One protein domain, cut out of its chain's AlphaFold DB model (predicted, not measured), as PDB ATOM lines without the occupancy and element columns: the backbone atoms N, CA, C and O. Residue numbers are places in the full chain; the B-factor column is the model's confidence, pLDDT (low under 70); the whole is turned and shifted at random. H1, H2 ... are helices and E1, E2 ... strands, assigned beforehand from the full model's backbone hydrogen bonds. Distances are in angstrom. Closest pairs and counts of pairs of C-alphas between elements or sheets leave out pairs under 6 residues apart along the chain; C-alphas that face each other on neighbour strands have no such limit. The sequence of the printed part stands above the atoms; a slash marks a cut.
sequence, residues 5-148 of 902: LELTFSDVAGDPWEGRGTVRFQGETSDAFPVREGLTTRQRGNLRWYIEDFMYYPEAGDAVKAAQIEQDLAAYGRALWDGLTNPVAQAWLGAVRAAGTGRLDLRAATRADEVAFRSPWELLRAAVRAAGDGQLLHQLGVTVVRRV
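What this domain is: This is residues 5 to 148 of the 902 residues of the protein "CHAT domain-containing protein" of Candidatus Anammoximicrobium sp (UniProt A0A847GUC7). What shape do these atoms make? A twisted, curled sheet of five strands wraps round the short helix H4 and has H3 and residues 79 to 84 of H2 over the same face, while the rest of the long helix H2 reaches away as an arm that H1 touches. What is it built of? The printed part has 144 residues, with five named helices and five named strands in the order E1 E2 E3 H1 H2 H3 E4 H4 H5 E5; its class is mixed, helices and strands. The sheet is mixed, in the order E3 E2 E1 E4 E5. How large is it? It is compact, with a radius of gyration of the C-alphas of 16.1 A and spans of 52 by 36 by 22 A.

How they stand to each other: How do the first strands pair? E1, residues 5 to 14, E2, residues 17 to 25, and E3, residues 33 to 36, form a meander of two hairpins, each strand the antiparallel neighbour of the one before. N 8 and O 22 are 2.9 A apart, and N 35 and O 19 2.9 A, within hydrogen-bond range. E1 bends by 65 degrees at residue 11, and E2 by 53 degrees at residue 20. Which helices follow? H1, residues 41 to 52, is not on the sheet; it touches residues 66 to 69 alone of H2, residues 60 to 84, at a steep tilt of 60 degrees, opposite ways, and the closest C-alphas, of Tyr 50 and Ala 66, are 6.3 A apart. H3, residues 87 to 99, is on the same face of the sheet as H2, at a height over the sheet of 7.0 A; its closest C-alphas with E2, Val 88 and Phe 25, are 6.3 A apart. What completes the sheet? E4, residues 102 to 108, is the parallel neighbour of E1, with N 7 and O 105 2.8 A apart, and of E5, residues 142 to 147, with N 145 and O 104 2.9 A apart. E4, H4, residues 112 to 118, H5, residues 137 to 140, and E5 form a strand-helix-strand unit, two parallel strands joined through helices, with a right-handed crossover. The sheet curls round H4, where the C-alphas of Val 12 and Asp 113 are 5.0 A apart, the closest of E1 and H4; H5 only grazes the sheet. Are the helix backbones whole? Every O i to N i+4 pair is within hydrogen-bond range in H1 and H3, 20 of 21 in H2 and 0 of 3 in H4, where 3 of 4 O i to N i+3 pairs are; H5 is too short for an O i to N i+4 pair.

Where its parts are: Where do the elements begin? E1 starts at C-alpha 5, (1.914, 18.672, -13.622), and is 25.4 A long; E2 is 24.8 A. Where is the longest helix? H2 runs 36.9 A from C-alpha 60 at (-19.211, 27.966, 21.947). Where does the last strand end? E5, 15.8 A long, ends at C-alpha 147, (1.958, 7.859, -7.298).

The domain as a whole: What lies farthest apart? The C-alphas of Gly 27 and Ala 60, 52.3 A. Are there cuts or long links? The printed part has no cut; the link from H4 to H5, residues 119 to 136, is long, and in it residues 125 to 126 pair with 135 to 136, antiparallel. Where is confidence low? The pLDDT is under 70 at residues 56 to 61 and 128 to 133; the mean of the printed part is 87.1.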
ATOM      1  N   LEU A   5       0.689  18.284 -14.325       95.56
ATOM      2  CA  LEU A   5       1.914  18.672 -13.622       95.56
ATOM      3  C   LEU A   5       2.391  17.492 -12.788       95.56
ATOM      4  O   LEU A   5       1.641  17.000 -11.948       95.56
ATOM      5  N   GLU A   6       3.626  17.055 -12.988       95.19
ATOM      6  CA  GLU A   6       4.258  16.068 -12.113       95.19
ATOM      7  C   GLU A   6       5.125  16.794 -11.093       95.19
ATOM      8  O   GLU A   6       5.994  17.560 -11.488       95.19
ATOM      9  N   LEU A   7       4.902  16.558  -9.803       95.50
ATOM     10  CA  LEU A   7       5.713  17.049  -8.694       95.50
ATOM     11  C   LEU A   7       6.410  15.860  -8.037       95.50
ATOM     12  O   LEU A   7       5.739  15.004  -7.465       95.50
ATOM     13  N   THR A   8       7.738  15.809  -8.107       95.25
ATOM     14  CA  THR A   8       8.535  14.720  -7.525       95.25
ATOM     15  C   THR A   8       9.260  15.196  -6.277       95.25
ATOM     16  O   THR A   8      10.028  16.154  -6.349       95.25
ATOM     17  N   PHE A   9       9.025  14.526  -5.149       94.19
ATOM     18  CA  PHE A   9       9.702  14.770  -3.875       94.19
ATOM     19  C   PHE A   9      10.964  13.922  -3.741       94.19
ATOM     20  O   PHE A   9      10.975  12.766  -4.152       94.19
ATOM     21  N   SER A  10      11.996  14.485  -3.125       94.19
ATOM     22  CA  SER A  10      13.280  13.840  -2.837       94.19
ATOM     23  C   SER A  10      13.855  14.378  -1.531       94.19
ATOM     24  O   SER A  10      13.552  15.513  -1.153       94.19
ATOM     25  N   ASP A  11      14.687  13.578  -0.868       93.69
ATOM     26  CA  ASP A  11      15.364  13.926   0.386       93.69
ATOM     27  C   ASP A  11      14.392  14.391   1.490       93.69
ATOM     28  O   ASP A  11      14.693  15.315   2.247       93.69
ATOM     29  N   VAL A  12      13.200  13.788   1.565       89.81
ATOM     30  CA  VAL A  12      12.170  14.170   2.533       89.81
ATOM     31  C   VAL A  12      12.469  13.552   3.896       89.81
ATOM     32  O   VAL A  12      12.534  12.331   4.052       89.81
ATOM     33  N   ALA A  13      12.595  14.397   4.915       86.12
ATOM     34  CA  ALA A  13      12.853  13.977   6.286       86.12
ATOM     35  C   ALA A  13      12.192  14.914   7.309       86.12
ATOM     36  O   ALA A  13      11.845  16.052   7.003       86.12
ATOM     37  N   GLY A  14      12.062  14.441   8.551       82.56
ATOM     38  CA  GLY A  14      11.534  15.229   9.670       82.56
ATOM     39  C   GLY A  14      10.024  15.106   9.884       82.56
ATOM     40  O   GLY A  14       9.317  14.424   9.144       82.56
ATOM     41  N   ASP A  15       9.548  15.746  10.955       74.81
ATOM     42  CA  ASP A  15       8.131  15.831  11.314       74.81
ATOM     43  C   ASP A  15       7.847  17.156  12.069       74.81
ATOM     44  O   ASP A  15       8.073  17.228  13.281       74.81
ATOM     45  N   PRO A  16       7.388  18.235  11.404       83.31
ATOM     46  CA  PRO A  16       6.965  18.301  10.005       83.31
ATOM     47  C   PRO A  16       8.091  18.024   9.015       83.31
ATOM     48  O   PRO A  16       9.255  18.310   9.292       83.31
ATOM     49  N   TRP A  17       7.727  17.461   7.867       88.19
ATOM     50  CA  TRP A  17       8.706  17.053   6.869       88.19
ATOM     51  C   TRP A  17       9.194  18.231   6.012       88.19
ATOM     52  O   TRP A  17       8.428  19.137   5.664       88.19
ATOM     53  N   GLU A  18      10.469  18.185   5.633       91.44
ATOM     54  CA  GLU A  18      11.122  19.067   4.662       91.44
ATOM     55  C   GLU A  18      11.883  18.220   3.640       91.44
ATOM     56  O   GLU A  18      12.355  17.136   3.966       91.44
ATOM     57  N   GLY A  19      11.997  18.707   2.407       92.81
ATOM     58  CA  GLY A  19      12.727  18.038   1.335       92.81
ATOM     59  C   GLY A  19      12.886  18.926   0.104       92.81
ATOM     60  O   GLY A  19      12.766  20.155   0.163       92.81
ATOM     61  N   ARG A  20      13.153  18.301  -1.042       94.88
ATOM     62  CA  ARG A  20      13.295  18.969  -2.341       94.88
ATOM     63  C   ARG A  20      12.234  18.488  -3.318       94.88
ATOM     64  O   ARG A  20      11.936  17.298  -3.382       94.88
ATOM     65  N   GLY A  21      11.688  19.414  -4.096       94.50
ATOM     66  CA  GLY A  21      10.730  19.153  -5.161       94.50
ATOM     67  C   GLY A  21      11.285  19.526  -6.530       94.50
ATOM     68  O   GLY A  21      11.994  20.522  -6.669       94.50
ATOM     69  N   THR A  22      10.927  18.758  -7.551       96.06
ATOM     70  CA  THR A  22      11.040  19.152  -8.963       96.06
ATOM     71  C   THR A  22       9.669  19.054  -9.609       96.06
ATOM     72  O   THR A  22       8.907  18.133  -9.304       96.06
ATOM     73  N   VAL A  23       9.328  19.998 -10.490       96.38
ATOM     74  CA  VAL A  23       8.099  19.902 -11.287       96.38
ATOM     75  C   VAL A  23       8.399  19.673 -12.757       96.38
ATOM     76  O   VAL A  23       9.360  20.228 -13.285       96.38
ATOM     77  N   ARG A  24       7.547  18.897 -13.429       96.19
ATOM     78  CA  ARG A  24       7.609  18.655 -14.871       96.19
ATOM     79  C   ARG A  24       6.263  18.922 -15.537       96.19
ATOM     80  O   ARG A  24       5.239  18.401 -15.096       96.19
ATOM     81  N   PHE A  25       6.267  19.696 -16.621       96.56
ATOM     82  CA  PHE A  25       5.095  19.959 -17.462       96.56
ATOM     83  C   PHE A  25       5.521  20.066 -18.931       96.56
ATOM     84  O   PHE A  25       6.481  20.755 -19.245       96.56
ATOM     85  N   GLN A  26       4.828  19.362 -19.835       93.12
ATOM     86  CA  GLN A  26       5.104  19.375 -21.287       93.12
ATOM     87  C   GLN A  26       6.577  19.113 -21.677       93.12
ATOM     88  O   GLN A  26       7.058  19.601 -22.691       93.12
ATOM     89  N   GLY A  27       7.287  18.297 -20.890       91.12
ATOM     90  CA  GLY A  27       8.697  17.954 -21.122       91.12
ATOM     91  C   GLY A  27       9.698  18.922 -20.485       91.12
ATOM     92  O   GLY A  27      10.858  18.553 -20.320       91.12
ATOM     93  N   GLU A  28       9.260  20.100 -20.041       95.19
ATOM     94  CA  GLU A  28      10.085  21.037 -19.280       95.19
ATOM     95  C   GLU A  28      10.124  20.629 -17.807       95.19
ATOM     96  O   GLU A  28       9.085  20.331 -17.214       95.19
ATOM     97  N   THR A  29      11.320  20.606 -17.217       95.94
ATOM     98  CA  THR A  29      11.544  20.275 -15.801       95.94
ATOM     99  C   THR A  29      12.157  21.477 -15.096       95.94
ATOM    100  O   THR A  29      13.063  22.105 -15.639       95.94
ATOM    101  N   SER A  30      11.661  21.818 -13.908       96.19
ATOM    102  CA  SER A  30      12.225  22.895 -13.093       96.19
ATOM    103  C   SER A  30      13.534  22.478 -12.423       96.19
ATOM    104  O   SER A  30      13.762  21.294 -12.167       96.19
ATOM    105  N   ASP A  31      14.328  23.461 -11.997       94.69
ATOM    106  CA  ASP A  31      15.352  23.230 -10.977       94.69
ATOM    107  C   ASP A  31      14.719  22.701  -9.680       94.69
ATOM    108  O   ASP A  31      13.536  22.935  -9.404       94.69
ATOM    109  N   ALA A  32      15.507  21.987  -8.875       94.06
ATOM    110  CA  ALA A  32      15.054  21.463  -7.591       94.06
ATOM    111  C   ALA A  32      14.909  22.585  -6.553       94.06
ATOM    112  O   ALA A  32      15.897  23.233  -6.194       94.06
ATOM    113  N   PHE A  33      13.711  22.755  -6.000       94.25
ATOM    114  CA  PHE A  33      13.365  23.797  -5.030       94.25
ATOM    115  C   PHE A  33      12.986  23.192  -3.668       94.25
ATOM    116  O   PHE A  33      12.598  22.025  -3.603       94.25
ATOM    117  N   PRO A  34      13.130  23.935  -2.555       92.38
ATOM    118  CA  PRO A  34      12.727  23.440  -1.244       92.38
ATOM    119  C   PRO A  34      11.207  23.262  -1.177       92.38
ATOM    120  O   PRO A  34      10.454  24.167  -1.534       92.38
ATOM    121  N   VAL A  35      10.760  22.114  -0.671       90.88
ATOM    122  CA  VAL A  35       9.347  21.831  -0.396       90.88
ATOM    123  C   VAL A  35       9.224  21.318   1.027       90.88
ATOM    124  O   VAL A  35      10.061  20.560   1.503       90.88
ATOM    125  N   ARG A  36       8.179  21.743   1.725       89.06
ATOM    126  CA  ARG A  36       7.940  21.384   3.122       89.06
ATOM    127  C   ARG A  36       6.463  21.185   3.366       89.06
ATOM    128  O   ARG A  36       5.651  21.787   2.664       89.06
ATOM    129  N   GLU A  37       6.144  20.413   4.397       86.56
ATOM    130  CA  GLU A  37       4.770  20.198   4.830       86.56
ATOM    131  C   GLU A  37       4.089  21.533   5.098       86.56
ATOM    132  O   GLU A  37       3.081  21.828   4.483       86.56
ATOM    133  N   GLY A  38       4.662  22.356   5.983       83.12
ATOM    134  CA  GLY A  38       4.111  23.656   6.374       83.12
ATOM    135  C   GLY A  38       3.088  23.615   7.519       83.12
ATOM    136  O   GLY A  38       2.731  24.677   8.024       83.12
ATOM    137  N   LEU A  39       2.648  22.432   7.979       84.44
ATOM    138  CA  LEU A  39       1.836  22.274   9.198       84.44
ATOM    139  C   LEU A  39       2.702  21.889  10.393       84.44
ATOM    140  O   LEU A  39       3.335  20.841  10.406       84.44
ATOM    141  N   THR A  40       2.637  22.660  11.471       85.19
ATOM    142  CA  THR A  40       3.223  22.238  12.752       85.19
ATOM    143  C   THR A  40       2.498  21.013  13.326       85.19
ATOM    144  O   THR A  40       1.324  20.766  13.037       85.19
ATOM    145  N   THR A  41       3.148  20.269  14.227       82.56
ATOM    146  CA  THR A  41       2.520  19.153  14.964       82.56
ATOM    147  C   THR A  41       1.234  19.587  15.678       82.56
ATOM    148  O   THR A  41       0.238  18.862  15.675       82.56
ATOM    149  N   ARG A  42       1.211  20.812  16.226       85.69
ATOM    150  CA  ARG A  42       0.013  21.404  16.841       85.69
ATOM    151  C   ARG A  42      -1.108  21.617  15.823       85.69
ATOM    152  O   ARG A  42      -2.246  21.265  16.109       85.69
ATOM    153  N   GLN A  43      -0.804  22.167  14.647       87.25
ATOM    154  CA  GLN A  43      -1.803  22.387  13.595       87.25
ATOM    155  C   GLN A  43      -2.356  21.072  13.037       87.25
ATOM    156  O   GLN A  43      -3.554  20.990  12.796       87.25
ATOM    157  N   ARG A  44      -1.538  20.019  12.917       85.38
ATOM    158  CA  ARG A  44      -2.024  18.673  12.564       85.38
ATOM    159  C   ARG A  44      -2.968  18.106  13.620       85.38
ATOM    160  O   ARG A  44      -4.029  17.594  13.276       85.38
ATOM    161  N   GLY A  45      -2.618  18.252  14.899       84.38
ATOM    162  CA  GLY A  45      -3.503  17.886  16.007       84.38
ATOM    163  C   GLY A  45      -4.828  18.655  15.979       84.38
ATOM    164  O   GLY A  45      -5.886  18.059  16.152       84.38
ATOM    165  N   ASN A  46      -4.780  19.958  15.696       89.56
ATOM    166  CA  ASN A  46      -5.969  20.794  15.544       89.56
ATOM    167  C   ASN A  46      -6.829  20.370  14.347       89.56
ATOM    168  O   ASN A  46      -8.035  20.226  14.502       89.56
ATOM    169  N   LEU A  47      -6.222  20.145  13.178       87.44
ATOM    170  CA  LEU A  47      -6.927  19.700  11.977       87.44
ATOM    171  C   LEU A  47      -7.623  18.361  12.204       87.44
ATOM    172  O   LEU A  47      -8.790  18.203  11.861       87.44
ATOM    173  N   ARG A  48      -6.923  17.417  12.837       85.31
ATOM    174  CA  ARG A  48      -7.506  16.136  13.217       85.31
ATOM    175  C   ARG A  48      -8.709  16.327  14.133       85.31
ATOM    176  O   ARG A  48      -9.768  15.803  13.828       85.31
ATOM    177  N   TRP A  49      -8.560  17.103  15.206       87.06
ATOM    178  CA  TRP A  49      -9.670  17.409  16.109       87.06
ATOM    179  C   TRP A  49     -10.853  18.046  15.361       87.06
ATOM    180  O   TRP A  49     -11.998  17.683  15.599       87.06
ATOM    181  N   TYR A  50     -10.595  18.953  14.416       89.00
ATOM    182  CA  TYR A  50     -11.644  19.604  13.631       89.00
ATOM    183  C   TYR A  50     -12.420  18.615  12.752       89.00
ATOM    184  O   TYR A  50     -13.641  18.690  12.699       89.00
ATOM    185  N   ILE A  51     -11.741  17.674  12.093       85.38
ATOM    186  CA  ILE A  51     -12.397  16.692  11.215       85.38
ATOM    187  C   ILE A  51     -13.035  15.541  12.003       85.38
ATOM    188  O   ILE A  51     -14.119  15.090  11.649       85.38
ATOM    189  N   GLU A  52     -12.368  15.053  13.051       82.12
ATOM    190  CA  GLU A  52     -12.734  13.804  13.731       82.12
ATOM    191  C   GLU A  52     -13.582  14.020  14.993       82.12
ATOM    192  O   GLU A  52     -14.400  13.159  15.308       82.12
ATOM    193  N   ASP A  53     -13.430  15.149  15.695       78.88
ATOM    194  CA  ASP A  53     -14.015  15.343  17.033       78.88
ATOM    195  C   ASP A  53     -15.014  16.514  17.102       78.88
ATOM    196  O   ASP A  53     -16.067  16.384  17.727       78.88
ATOM    197  N   PHE A  54     -14.717  17.651  16.460       80.44
ATOM    198  CA  PHE A  54     -15.492  18.900  16.575       80.44
ATOM    199  C   PHE A  54     -16.979  18.717  16.255       80.44
ATOM    200  O   PHE A  54     -17.838  19.291  16.920       80.44
ATOM    201  N   MET A  55     -17.293  17.881  15.264       75.00
ATOM    202  CA  MET A  55     -18.675  17.608  14.878       75.00
ATOM    203  C   MET A  55     -19.513  16.994  16.002       75.00
ATOM    204  O   MET A  55     -20.713  17.238  16.044       75.00
ATOM    205  N   TYR A  56     -18.908  16.247  16.926       64.62
ATOM    206  CA  TYR A  56     -19.632  15.601  18.021       64.62
ATOM    207  C   TYR A  56     -19.865  16.527  19.221       64.62
ATOM    208  O   TYR A  56     -20.821  16.321  19.967       64.62
ATOM    209  N   TYR A  57     -19.027  17.556  19.389       62.94
ATOM    210  CA  TYR A  57     -19.053  18.461  20.543       62.94
ATOM    211  C   TYR A  57     -18.808  19.925  20.132       62.94
ATOM    212  O   TYR A  57     -17.758  20.481  20.438       62.94
ATOM    213  N   PRO A  58     -19.733  20.581  19.409       63.66
ATOM    214  CA  PRO A  58     -19.548  21.971  19.008       63.66
ATOM    215  C   PRO A  58     -20.037  22.935  20.102       63.66
ATOM    216  O   PRO A  58     -21.101  23.545  19.972       63.66
ATOM    217  N   GLU A  59     -19.287  23.084  21.195       69.69
ATOM    218  CA  GLU A  59     -19.573  24.131  22.184       69.69
ATOM    219  C   GLU A  59     -19.111  25.518  21.688       69.69
ATOM    220  O   GLU A  59     -18.375  25.652  20.708       69.69
ATOM    221  N   ALA A  60     -19.528  26.595  22.368       62.44
ATOM    222  CA  ALA A  60     -19.211  27.966  21.947       62.44
ATOM    223  C   ALA A  60     -17.694  28.232  21.834       62.44
ATOM    224  O   ALA A  60     -17.257  28.944  20.929       62.44
ATOM    225  N   GLY A  61     -16.882  27.637  22.717       65.50
ATOM    226  CA  GLY A  61     -15.417  27.711  22.642       65.50
ATOM    227  C   GLY A  61     -14.827  26.912  21.475       65.50
ATOM    228  O   GLY A  61     -13.849  27.341  20.855       65.50
ATOM    229  N   ASP A  62     -15.457  25.794  21.118       78.75
ATOM    230  CA  ASP A  62     -15.031  24.936  20.014       78.75
ATOM    231  C   ASP A  62     -15.309  25.580  18.657       78.75
ATOM    232  O   ASP A  62     -14.488  25.469  17.750       78.75
ATOM    233  N   ALA A  63     -16.400  26.340  18.528       81.50
ATOM    234  CA  ALA A  63     -16.701  27.100  17.315       81.50
ATOM    235  C   ALA A  63     -15.620  28.154  16.997       81.50
ATOM    236  O   ALA A  63     -15.248  28.331  15.835       81.50
ATOM    237  N   VAL A  64     -15.063  28.818  18.017       85.31
ATOM    238  CA  VAL A  64     -13.957  29.780  17.839       85.31
ATOM    239  C   VAL A  64     -12.689  29.061  17.378       85.31
ATOM    240  O   VAL A  64     -12.025  29.503  16.439       85.31
ATOM    241  N   LYS A  65     -12.366  27.922  18.003       88.06
ATOM    242  CA  LYS A  65     -11.231  27.083  17.601       88.06
ATOM    243  C   LYS A  65     -11.396  26.565  16.169       88.06
ATOM    244  O   LYS A  65     -10.441  26.612  15.401       88.06
ATOM    245  N   ALA A  66     -12.593  26.117  15.797       89.19
ATOM    246  CA  ALA A  66     -12.933  25.668  14.451       89.19
ATOM    247  C   ALA A  66     -12.755  26.784  13.411       89.19
ATOM    248  O   ALA A  66     -12.073  26.576  12.412       89.19
ATOM    249  N   ALA A  67     -13.264  27.989  13.683       90.00
ATOM    250  CA  ALA A  67     -13.088  29.141  12.800       90.00
ATOM    251  C   ALA A  67     -11.605  29.513  12.609       90.00
ATOM    252  O   ALA A  67     -11.183  29.829  11.496       90.00
ATOM    253  N   GLN A  68     -10.789  29.430  13.669       91.44
ATOM    254  CA  GLN A  68      -9.340  29.623  13.553       91.44
ATOM    255  C   GLN A  68      -8.696  28.541  12.675       91.44
ATOM    256  O   GLN A  68      -7.865  28.852  11.827       91.44
ATOM    257  N   ILE A  69      -9.099  27.278  12.832       92.50
ATOM    258  CA  ILE A  69      -8.590  26.171  12.013       92.50
ATOM    259  C   ILE A  69      -8.961  26.367  10.541       92.50
ATOM    260  O   ILE A  69      -8.122  26.162   9.675       92.50
ATOM    261  N   GLU A  70     -10.173  26.821  10.233       92.38
ATOM    262  CA  GLU A  70     -10.585  27.131   8.857       92.38
ATOM    263  C   GLU A  70      -9.710  28.221   8.216       92.38
ATOM    264  O   GLU A  70      -9.317  28.100   7.049       92.38
ATOM    265  N   GLN A  71      -9.345  29.256   8.980       90.88
ATOM    266  CA  GLN A  71      -8.398  30.283   8.531       90.88
ATOM    267  C   GLN A  71      -6.994  29.706   8.323       90.88
ATOM    268  O   GLN A  71      -6.364  29.984   7.296       90.88
ATOM    269  N   ASP A  72      -6.530  28.865   9.251       91.25
ATOM    270  CA  ASP A  72      -5.244  28.176   9.157       91.25
ATOM    271  C   ASP A  72      -5.194  27.276   7.912       91.25
ATOM    272  O   ASP A  72      -4.180  27.261   7.219       91.25
ATOM    273  N   LEU A  73      -6.289  26.588   7.559       90.75
ATOM    274  CA  LEU A  73      -6.383  25.766   6.347       90.75
ATOM    275  C   LEU A  73      -6.289  26.603   5.070       90.75
ATOM    276  O   LEU A  73      -5.614  26.207   4.116       90.75
ATOM    277  N   ALA A  74      -6.932  27.772   5.036       89.50
ATOM    278  CA  ALA A  74      -6.827  28.684   3.900       89.50
ATOM    279  C   ALA A  74      -5.407  29.259   3.760       89.50
ATOM    280  O   ALA A  74      -4.877  29.333   2.647       89.50
ATOM    281  N   ALA A  75      -4.777  29.641   4.876       90.06
ATOM    282  CA  ALA A  75      -3.395  30.113   4.903       90.06
ATOM    283  C   ALA A  75      -2.412  29.016   4.482       90.06
ATOM    284  O   ALA A  75      -1.523  29.264   3.669       90.06
ATOM    285  N   TYR A  76      -2.630  27.797   4.965       91.31
ATOM    286  CA  TYR A  76      -1.867  26.617   4.603       91.31
ATOM    287  C   TYR A  76      -1.935  26.320   3.100       91.31
ATOM    288  O   TYR A  76      -0.904  26.164   2.452       91.31
ATOM    289  N   GLY A  77      -3.139  26.325   2.520       91.62
ATOM    290  CA  GLY A  77      -3.338  26.111   1.087       91.62
ATOM    291  C   GLY A  77      -2.614  27.127   0.197       91.62
ATOM    292  O   GLY A  77      -2.128  26.767  -0.878       91.62
ATOM    293  N   ARG A  78      -2.505  28.386   0.654       89.75
ATOM    294  CA  ARG A  78      -1.700  29.430  -0.006       89.75
ATOM    295  C   ARG A  78      -0.206  29.171   0.151       89.75
ATOM    296  O   ARG A  78       0.502  29.152  -0.846       89.75
ATOM    297  N   ALA A  79       0.252  28.889   1.371       89.25
ATOM    298  CA  ALA A  79       1.661  28.611   1.643       89.25
ATOM    299  C   ALA A  79       2.184  27.402   0.846       89.25
ATOM    300  O   ALA A  79       3.301  27.447   0.329       89.25
ATOM    301  N   LEU A  80       1.364  26.352   0.691       89.06
ATOM    302  CA  LEU A  80       1.674  25.217  -0.179       89.06
ATOM    303  C   LEU A  80       1.863  25.644  -1.643       89.06
ATOM    304  O   LEU A  80       2.791  25.178  -2.299       89.06
ATOM    305  N   TRP A  81       0.995  26.518  -2.165       90.19
ATOM    306  CA  TRP A  81       1.090  26.999  -3.548       90.19
ATOM    307  C   TRP A  81       2.289  27.930  -3.757       90.19
ATOM    308  O   TRP A  81       2.999  27.814  -4.757       90.19
ATOM    309  N   ASP A  82       2.542  28.829  -2.810       87.25
ATOM    310  CA  ASP A  82       3.666  29.762  -2.864       87.25
ATOM    311  C   ASP A  82       5.001  29.005  -2.858       87.25
ATOM    312  O   ASP A  82       5.887  29.318  -3.652       87.25
ATOM    313  N   GLY A  83       5.115  27.943  -2.051       85.81
ATOM    314  CA  GLY A  83       6.282  27.053  -2.041       85.81
ATOM    315  C   GLY A  83       6.456  26.216  -3.317       85.81
ATOM    316  O   GLY A  83       7.561  25.764  -3.602       85.81
ATOM    317  N   LEU A  84       5.390  26.026  -4.098       85.81
ATOM    318  CA  LEU A  84       5.400  25.302  -5.374       85.81
ATOM    319  C   LEU A  84       5.636  26.197  -6.594       85.81
ATOM    320  O   LEU A  84       5.894  25.697  -7.691       85.81
ATOM    321  N   THR A  85       5.495  27.512  -6.436       83.12
ATOM    322  CA  THR A  85       5.415  28.434  -7.566       83.12
ATOM    323  C   THR A  85       6.770  28.619  -8.246       83.12
ATOM    324  O   THR A  85       7.707  29.184  -7.694       83.12
ATOM    325  N   ASN A  86       6.836  28.201  -9.507       90.50
ATOM    326  CA  ASN A  86       7.952  28.412 -10.428       90.50
ATOM    327  C   ASN A  86       7.404  28.572 -11.870       90.50
ATOM    328  O   ASN A  86       6.205  28.346 -12.081       90.50
ATOM    329  N   PRO A  87       8.226  28.955 -12.868       93.88
ATOM    330  CA  PRO A  87       7.747  29.188 -14.235       93.88
ATOM    331  C   PRO A  87       6.981  28.006 -14.851       93.88
ATOM    332  O   PRO A  87       5.940  28.220 -15.472       93.88
ATOM    333  N   VAL A  88       7.425  26.767 -14.607       95.81
ATOM    334  CA  VAL A  88       6.798  25.538 -15.127       95.81
ATOM    335  C   VAL A  88       5.420  25.316 -14.490       95.81
ATOM    336  O   VAL A  88       4.433  25.083 -15.189       95.81
ATOM    337  N   ALA A  89       5.310  25.464 -13.165       93.50
ATOM    338  CA  ALA A  89       4.032  25.353 -12.454       93.50
ATOM    339  C   ALA A  89       3.029  26.453 -12.866       93.50
ATOM    340  O   ALA A  89       1.827  26.199 -12.971       93.50
ATOM    341  N   GLN A  90       3.510  27.670 -13.140       92.69
ATOM    342  CA  GLN A  90       2.678  28.778 -13.621       92.69
ATOM    343  C   GLN A  90       2.190  28.554 -15.058       92.69
ATOM    344  O   GLN A  90       1.020  28.815 -15.352       92.69
ATOM    345  N   ALA A  91       3.044  28.018 -15.936       94.88
ATOM    346  CA  ALA A  91       2.654  27.615 -17.285       94.88
ATOM    347  C   ALA A  91       1.562  26.533 -17.250       94.88
ATOM    348  O   ALA A  91       0.540  26.658 -17.933       94.88
ATOM    349  N   TRP A  92       1.720  25.524 -16.385       95.75
ATOM    350  CA  TRP A  92       0.692  24.507 -16.164       95.75
ATOM    351  C   TRP A  92      -0.629  25.110 -15.680       95.75
ATOM    352  O   TRP A  92      -1.676  24.816 -16.255       95.75
ATOM    353  N   LEU A  93      -0.606  25.995 -14.678       93.56
ATOM    354  CA  LEU A  93      -1.824  26.640 -14.180       93.56
ATOM    355  C   LEU A  93      -2.532  27.457 -15.274       93.56
ATOM    356  O   LEU A  93      -3.763  27.452 -15.350       93.56
ATOM    357  N   GLY A  94      -1.772  28.136 -16.137       93.06
ATOM    358  CA  GLY A  94      -2.307  28.820 -17.314       93.06
ATOM    359  C   GLY A  94      -3.049  27.862 -18.251       93.06
ATOM    360  O   GLY A  94      -4.184  28.138 -18.643       93.06
ATOM    361  N   ALA A  95      -2.453  26.701 -18.537       95.31
ATOM    362  CA  ALA A  95      -3.078  25.660 -19.349       95.31
ATOM    363  C   ALA A  95      -4.335  25.068 -18.685       95.31
ATOM    364  O   ALA A  95      -5.340  24.858 -19.363       95.31
ATOM    365  N   VAL A  96      -4.316  24.846 -17.367       94.25
ATOM    366  CA  VAL A  96      -5.485  24.381 -16.599       94.25
ATOM    367  C   VAL A  96      -6.641  25.370 -16.704       94.25
ATOM    368  O   VAL A  96      -7.765  24.967 -16.986       94.25
ATOM    369  N   ARG A  97      -6.377  26.670 -16.526       92.38
ATOM    370  CA  ARG A  97      -7.409  27.714 -16.641       92.38
ATOM    371  C   ARG A  97      -8.016  27.774 -18.040       92.38
ATOM    372  O   ARG A  97      -9.221  27.960 -18.156       92.38
ATOM    373  N   ALA A  98      -7.203  27.587 -19.079       92.62
ATOM    374  CA  ALA A  98      -7.687  27.531 -20.455       92.62
ATOM    375  C   ALA A  98      -8.528  26.272 -20.732       92.62
ATOM    376  O   ALA A  98      -9.507  26.338 -21.470       92.62
ATOM    377  N   ALA A  99      -8.162  25.132 -20.140       92.12
ATOM    378  CA  ALA A  99      -8.843  23.855 -20.346       92.12
ATOM    379  C   ALA A  99     -10.070  23.640 -19.439       92.12
ATOM    380  O   ALA A  99     -10.906  22.793 -19.744       92.12
ATOM    381  N   GLY A 100     -10.163  24.348 -18.308       89.25
ATOM    382  CA  GLY A 100     -11.181  24.119 -17.273       89.25
ATOM    383  C   GLY A 100     -11.015  22.798 -16.508       89.25
ATOM    384  O   GLY A 100     -11.938  22.351 -15.832       89.25
ATOM    385  N   THR A 101      -9.862  22.140 -16.646       91.44
ATOM    386  CA  THR A 101      -9.520  20.885 -15.972       91.44
ATOM    387  C   THR A 101      -8.004  20.720 -15.918       91.44
ATOM    388  O   THR A 101      -7.278  21.309 -16.721       91.44
ATOM    389  N   GLY A 102      -7.511  19.902 -14.993       92.88
ATOM    390  CA  GLY A 102      -6.093  19.602 -14.864       92.88
ATOM    391  C   GLY A 102      -5.824  18.395 -13.981       92.88
ATOM    392  O   GLY A 102      -6.730  17.803 -13.390       92.88
ATOM    393  N   ARG A 103      -4.549  18.044 -13.862       93.88
ATOM    394  CA  ARG A 103      -4.088  16.976 -12.983       93.88
ATOM    395  C   ARG A 103      -2.756  17.346 -12.339       93.88
ATOM    396  O   ARG A 103      -1.870  17.851 -13.024       93.88
ATOM    397  N   LEU A 104      -2.642  17.094 -11.038       94.88
ATOM    398  CA  LEU A 104      -1.413  17.211 -10.259       94.88
ATOM    399  C   LEU A 104      -1.003  15.815  -9.783       94.88
ATOM    400  O   LEU A 104      -1.682  15.229  -8.939       94.88
ATOM    401  N   ASP A 105       0.098  15.305 -10.322       94.44
ATOM    402  CA  ASP A 105       0.681  14.014  -9.967       94.44
ATOM    403  C   ASP A 105       1.796  14.205  -8.942       94.44
ATOM    404  O   ASP A 105       2.859  14.735  -9.249       94.44
ATOM    405  N   LEU A 106       1.550  13.742  -7.723       94.38
ATOM    406  CA  LEU A 106       2.509  13.708  -6.628       94.38
ATOM    407  C   LEU A 106       3.319  12.412  -6.715       94.38
ATOM    408  O   LEU A 106       2.744  11.325  -6.654       94.38
ATOM    409  N   ARG A 107       4.639  12.520  -6.849       93.31
ATOM    410  CA  ARG A 107       5.589  11.407  -6.981       93.31
ATOM    411  C   ARG A 107       6.654  11.476  -5.892       93.31
ATOM    412  O   ARG A 107       6.978  12.553  -5.407       93.31
ATOM    413  N   ALA A 108       7.227  10.330  -5.552       90.44
ATOM    414  CA  ALA A 108       8.298  10.204  -4.570       90.44
ATOM    415  C   ALA A 108       9.543   9.571  -5.216       90.44
ATOM    416  O   ALA A 108       9.426   8.613  -5.984       90.44
ATOM    417  N   ALA A 109      10.731  10.109  -4.929       90.88
ATOM    418  CA  ALA A 109      12.011   9.609  -5.432       90.88
ATOM    419  C   ALA A 109      12.502   8.369  -4.677       90.88
ATOM    420  O   ALA A 109      13.325   7.630  -5.203       90.88
ATOM    421  N   THR A 110      11.994   8.128  -3.471       88.62
ATOM    422  CA  THR A 110      12.212   6.916  -2.684       88.62
ATOM    423  C   THR A 110      10.953   6.578  -1.887       88.62
ATOM    424  O   THR A 110      10.038   7.390  -1.754       88.62
ATOM    425  N   ARG A 111      10.911   5.385  -1.281       84.25
ATOM    426  CA  ARG A 111       9.833   5.011  -0.349       84.25
ATOM    427  C   ARG A 111       9.742   5.948   0.862       84.25
ATOM    428  O   ARG A 111       8.640   6.199   1.339       84.25
ATOM    429  N   ALA A 112      10.873   6.445   1.363       83.94
ATOM    430  CA  ALA A 112      10.886   7.358   2.506       83.94
ATOM    431  C   ALA A 112      10.213   8.700   2.164       83.94
ATOM    432  O   ALA A 112       9.546   9.287   3.016       83.94
ATOM    433  N   ASP A 113      10.297   9.125   0.897       88.50
ATOM    434  CA  ASP A 113       9.727  10.393   0.434       88.50
ATOM    435  C   ASP A 113       8.194  10.386   0.337       88.50
ATOM    436  O   ASP A 113       7.559  11.442   0.313       88.50
ATOM    437  N   GLU A 114       7.564   9.207   0.350       86.31
ATOM    438  CA  GLU A 114       6.103   9.065   0.300       86.31
ATOM    439  C   GLU A 114       5.395   9.660   1.528       86.31
ATOM    440  O   GLU A 114       4.183   9.893   1.494       86.31
ATOM    441  N   VAL A 115       6.130   9.976   2.603       83.12
ATOM    442  CA  VAL A 115       5.594  10.728   3.749       83.12
ATOM    443  C   VAL A 115       4.959  12.058   3.313       83.12
ATOM    444  O   VAL A 115       3.946  12.464   3.889       83.12
ATOM    445  N   ALA A 116       5.457  12.669   2.230       87.88
ATOM    446  CA  ALA A 116       4.907  13.895   1.658       87.88
ATOM    447  C   ALA A 116       3.460  13.742   1.150       87.88
ATOM    448  O   ALA A 116       2.713  14.718   1.092       87.88
ATOM    449  N   PHE A 117       3.004  12.526   0.825       87.25
ATOM    450  CA  PHE A 117       1.638  12.285   0.342       87.25
ATOM    451  C   PHE A 117       0.555  12.514   1.399       87.25
ATOM    452  O   PHE A 117      -0.614  12.690   1.045       87.25
ATOM    453  N   ARG A 118       0.929  12.526   2.683       79.88
ATOM    454  CA  ARG A 118       0.007  12.729   3.813       79.88
ATOM    455  C   ARG A 118      -0.541  14.136   3.879       79.88
ATOM    456  O   ARG A 118      -1.636  14.338   4.397       79.88
ATOM    457  N   SER A 119       0.226  15.097   3.380       86.31
ATOM    458  CA  SER A 119      -0.180  16.488   3.386       86.31
ATOM    459  C   SER A 119      -1.467  16.660   2.563       86.31
ATOM    460  O   SER A 119      -1.635  16.008   1.526       86.31
ATOM    461  N   PRO A 120      -2.407  17.512   3.008       88.88
ATOM    462  CA  PRO A 120      -3.674  17.723   2.311       88.88
ATOM    463  C   PRO A 120      -3.479  18.645   1.099       88.88
ATOM    464  O   PRO A 120      -3.902  19.801   1.091       88.88
ATOM    465  N   TRP A 121      -2.807  18.135   0.066       92.69
ATOM    466  CA  TRP A 121      -2.500  18.828  -1.195       92.69
ATOM    467  C   TRP A 121      -3.742  19.330  -1.932       92.69
ATOM    468  O   TRP A 121      -3.687  20.295  -2.689       92.69
ATOM    469  N   GLU A 122      -4.888  18.713  -1.674       93.25
ATOM    470  CA  GLU A 122      -6.202  19.156  -2.121       93.25
ATOM    471  C   GLU A 122      -6.529  20.602  -1.698       93.25
ATOM    472  O   GLU A 122      -7.287  21.272  -2.398       93.25
ATOM    473  N   LEU A 123      -5.938  21.105  -0.605       93.00
ATOM    474  CA  LEU A 123      -6.112  22.477  -0.112       93.00
ATOM    475  C   LEU A 123      -5.348  23.536  -0.923       93.00
ATOM    476  O   LEU A 123      -5.522  24.725  -0.653       93.00
ATOM    477  N   LEU A 124      -4.522  23.140  -1.900       92.81
ATOM    478  CA  LEU A 124      -3.748  24.062  -2.733       92.81
ATOM    479  C   LEU A 124      -4.615  25.183  -3.318       92.81
ATOM    480  O   LEU A 124      -5.655  24.943  -3.949       92.81
ATOM    481  N   ARG A 125      -4.144  26.420  -3.137       91.38
ATOM    482  CA  ARG A 125      -4.879  27.635  -3.486       91.38
ATOM    483  C   ARG A 125      -4.023  28.526  -4.377       91.38
ATOM    484  O   ARG A 125      -3.151  29.243  -3.902       91.38
ATOM    485  N   ALA A 126      -4.284  28.480  -5.678       87.56
ATOM    486  CA  ALA A 126      -3.558  29.280  -6.650       87.56
ATOM    487  C   ALA A 126      -3.965  30.756  -6.570       87.56
ATOM    488  O   ALA A 126      -5.155  31.082  -6.526       87.56
ATOM    489  N   ALA A 127      -2.989  31.660  -6.607       76.25
ATOM    490  CA  ALA A 127      -3.254  33.094  -6.608       76.25
ATOM    491  C   ALA A 127      -4.066  33.525  -7.851       76.25
ATOM    492  O   ALA A 127      -3.783  33.131  -8.991       76.25
ATOM    493  N   VAL A 128      -5.078  34.367  -7.638       64.69
ATOM    494  CA  VAL A 128      -5.785  35.089  -8.708       64.69
ATOM    495  C   VAL A 128      -5.151  36.479  -8.801       64.69
ATOM    496  O   VAL A 128      -4.801  37.062  -7.776       64.69
ATOM    497  N   ARG A 129      -4.917  36.996 -10.015       54.19
ATOM    498  CA  ARG A 129      -4.329  38.335 -10.184       54.19
ATOM    499  C   ARG A 129      -5.276  39.373  -9.551       54.19
ATOM    500  O   ARG A 129      -6.408  39.490 -10.002       54.19
ATOM    501  N   ALA A 130      -4.749  40.106  -8.566       46.06
ATOM    502  CA  ALA A 130      -5.377  41.087  -7.666       46.06
ATOM    503  C   ALA A 130      -6.129  40.507  -6.442       46.06
ATOM    504  O   ALA A 130      -7.068  39.731  -6.572       46.06
ATOM    505  N   ALA A 131      -5.650  40.921  -5.259       47.81
ATOM    506  CA  ALA A 131      -6.131  40.702  -3.888       47.81
ATOM    507  C   ALA A 131      -7.476  39.957  -3.731       47.81
ATOM    508  O   ALA A 131      -8.544  40.559  -3.676       47.81
ATOM    509  N   GLY A 132      -7.395  38.638  -3.579       57.94
ATOM    510  CA  GLY A 132      -8.488  37.779  -3.131       57.94
ATOM    511  C   GLY A 132      -7.917  36.549  -2.427       57.94
ATOM    512  O   GLY A 132      -6.705  36.331  -2.455       57.94
ATOM    513  N   ASP A 133      -8.771  35.709  -1.838       61.84
ATOM    514  CA  ASP A 133      -8.367  34.516  -1.072       61.84
ATOM    515  C   ASP A 133      -7.598  33.447  -1.884       61.84
ATOM    516  O   ASP A 133      -7.280  32.384  -1.354       61.84
ATOM    517  N   GLY A 134      -7.296  33.671  -3.167       74.38
ATOM    518  CA  GLY A 134      -6.845  32.665  -4.135       74.38
ATOM    519  C   GLY A 134      -8.016  31.846  -4.691       74.38
ATOM    520  O   GLY A 134      -9.176  32.124  -4.395       74.38
ATOM    521  N   GLN A 135      -7.741  30.823  -5.491       86.75
ATOM    522  CA  GLN A 135      -8.737  29.871  -5.988       86.75
ATOM    523  C   GLN A 135      -8.256  28.452  -5.704       86.75
ATOM    524  O   GLN A 135      -7.102  28.122  -5.983       86.75
ATOM    525  N   LEU A 136      -9.121  27.614  -5.131       90.69
ATOM    526  CA  LEU A 136      -8.760  26.225  -4.857       90.69
ATOM    527  C   LEU A 136      -8.597  25.474  -6.178       90.69
ATOM    528  O   LEU A 136      -9.443  25.592  -7.064       90.69
ATOM    529  N   LEU A 137      -7.539  24.672  -6.305       90.12
ATOM    530  CA  LEU A 137      -7.266  23.947  -7.552       90.12
ATOM    531  C   LEU A 137      -8.419  23.011  -7.951       90.12
ATOM    532  O   LEU A 137      -8.750  22.892  -9.127       90.12
ATOM    533  N   HIS A 138      -9.094  22.411  -6.972       88.38
ATOM    534  CA  HIS A 138     -10.243  21.536  -7.201       88.38
ATOM    535  C   HIS A 138     -11.405  22.273  -7.926       88.38
ATOM    536  O   HIS A 138     -12.069  21.702  -8.791       88.38
ATOM    537  N   GLN A 139     -11.588  23.578  -7.672       88.06
ATOM    538  CA  GLN A 139     -12.586  24.428  -8.347       88.06
ATOM    539  C   GLN A 139     -12.212  24.751  -9.802       88.06
ATOM    540  O   GLN A 139     -13.067  25.161 -10.579       88.06
ATOM    541  N   LEU A 140     -10.944  24.555 -10.174       88.81
ATOM    542  CA  LEU A 140     -10.448  24.615 -11.553       88.81
ATOM    543  C   LEU A 140     -10.504  23.245 -12.254       88.81
ATOM    544  O   LEU A 140      -9.916  23.072 -13.319       88.81
ATOM    545  N   GLY A 141     -11.157  22.250 -11.644       88.75
ATOM    546  CA  GLY A 141     -11.230  20.893 -12.179       88.75
ATOM    547  C   GLY A 141      -9.901  20.138 -12.108       88.75
ATOM    548  O   GLY A 141      -9.693  19.212 -12.897       88.75
ATOM    549  N   VAL A 142      -8.991  20.533 -11.207       92.62
ATOM    550  CA  VAL A 142      -7.720  19.834 -10.990       92.62
ATOM    551  C   VAL A 142      -7.922  18.636 -10.077       92.62
ATOM    552  O   VAL A 142      -8.335  18.790  -8.929       92.62
ATOM    553  N   THR A 143      -7.539  17.455 -10.556       93.38
ATOM    554  CA  THR A 143      -7.459  16.244  -9.728       93.38
ATOM    555  C   THR A 143      -6.050  16.080  -9.163       93.38
ATOM    556  O   THR A 143      -5.079  16.105  -9.915       93.38
ATOM    557  N   VAL A 144      -5.937  15.869  -7.851       94.38
ATOM    558  CA  VAL A 144      -4.672  15.510  -7.187       94.38
ATOM    559  C   VAL A 144      -4.557  13.990  -7.089       94.38
ATOM    560  O   VAL A 144      -5.480  13.343  -6.588       94.38
ATOM    561  N   VAL A 145      -3.435  13.431  -7.543       93.69
ATOM    562  CA  VAL A 145      -3.171  11.987  -7.541       93.69
ATOM    563  C   VAL A 145      -1.813  11.689  -6.923       93.69
ATOM    564  O   VAL A 145      -0.830  12.356  -7.224       93.69
ATOM    565  N   ARG A 146      -1.749  10.664  -6.073       92.56
ATOM    566  CA  ARG A 146      -0.514  10.171  -5.450       92.56
ATOM    567  C   ARG A 146      -0.009   8.940  -6.204       92.56
ATOM    568  O   ARG A 146      -0.777   8.004  -6.434       92.56
ATOM    569  N   ARG A 147       1.267   8.942  -6.586       89.38
ATOM    570  CA  ARG A 147       1.958   7.859  -7.298       89.38
ATOM    571  C   ARG A 147       3.169   7.414  -6.482       89.38
ATOM    572  O   ARG A 147       4.088   8.202  -6.274       89.38
ATOM    573  N   VAL A 148       3.167   6.165  -6.018       81.94
ATOM    574  CA  VAL A 148       4.294   5.577  -5.267       81.94
ATOM    575  C   VAL A 148       5.574   5.544  -6.105       81.94
ATOM    576  O   VAL A 148       5.521   5.630  -7.331       81.94
TER     577      VAL A 148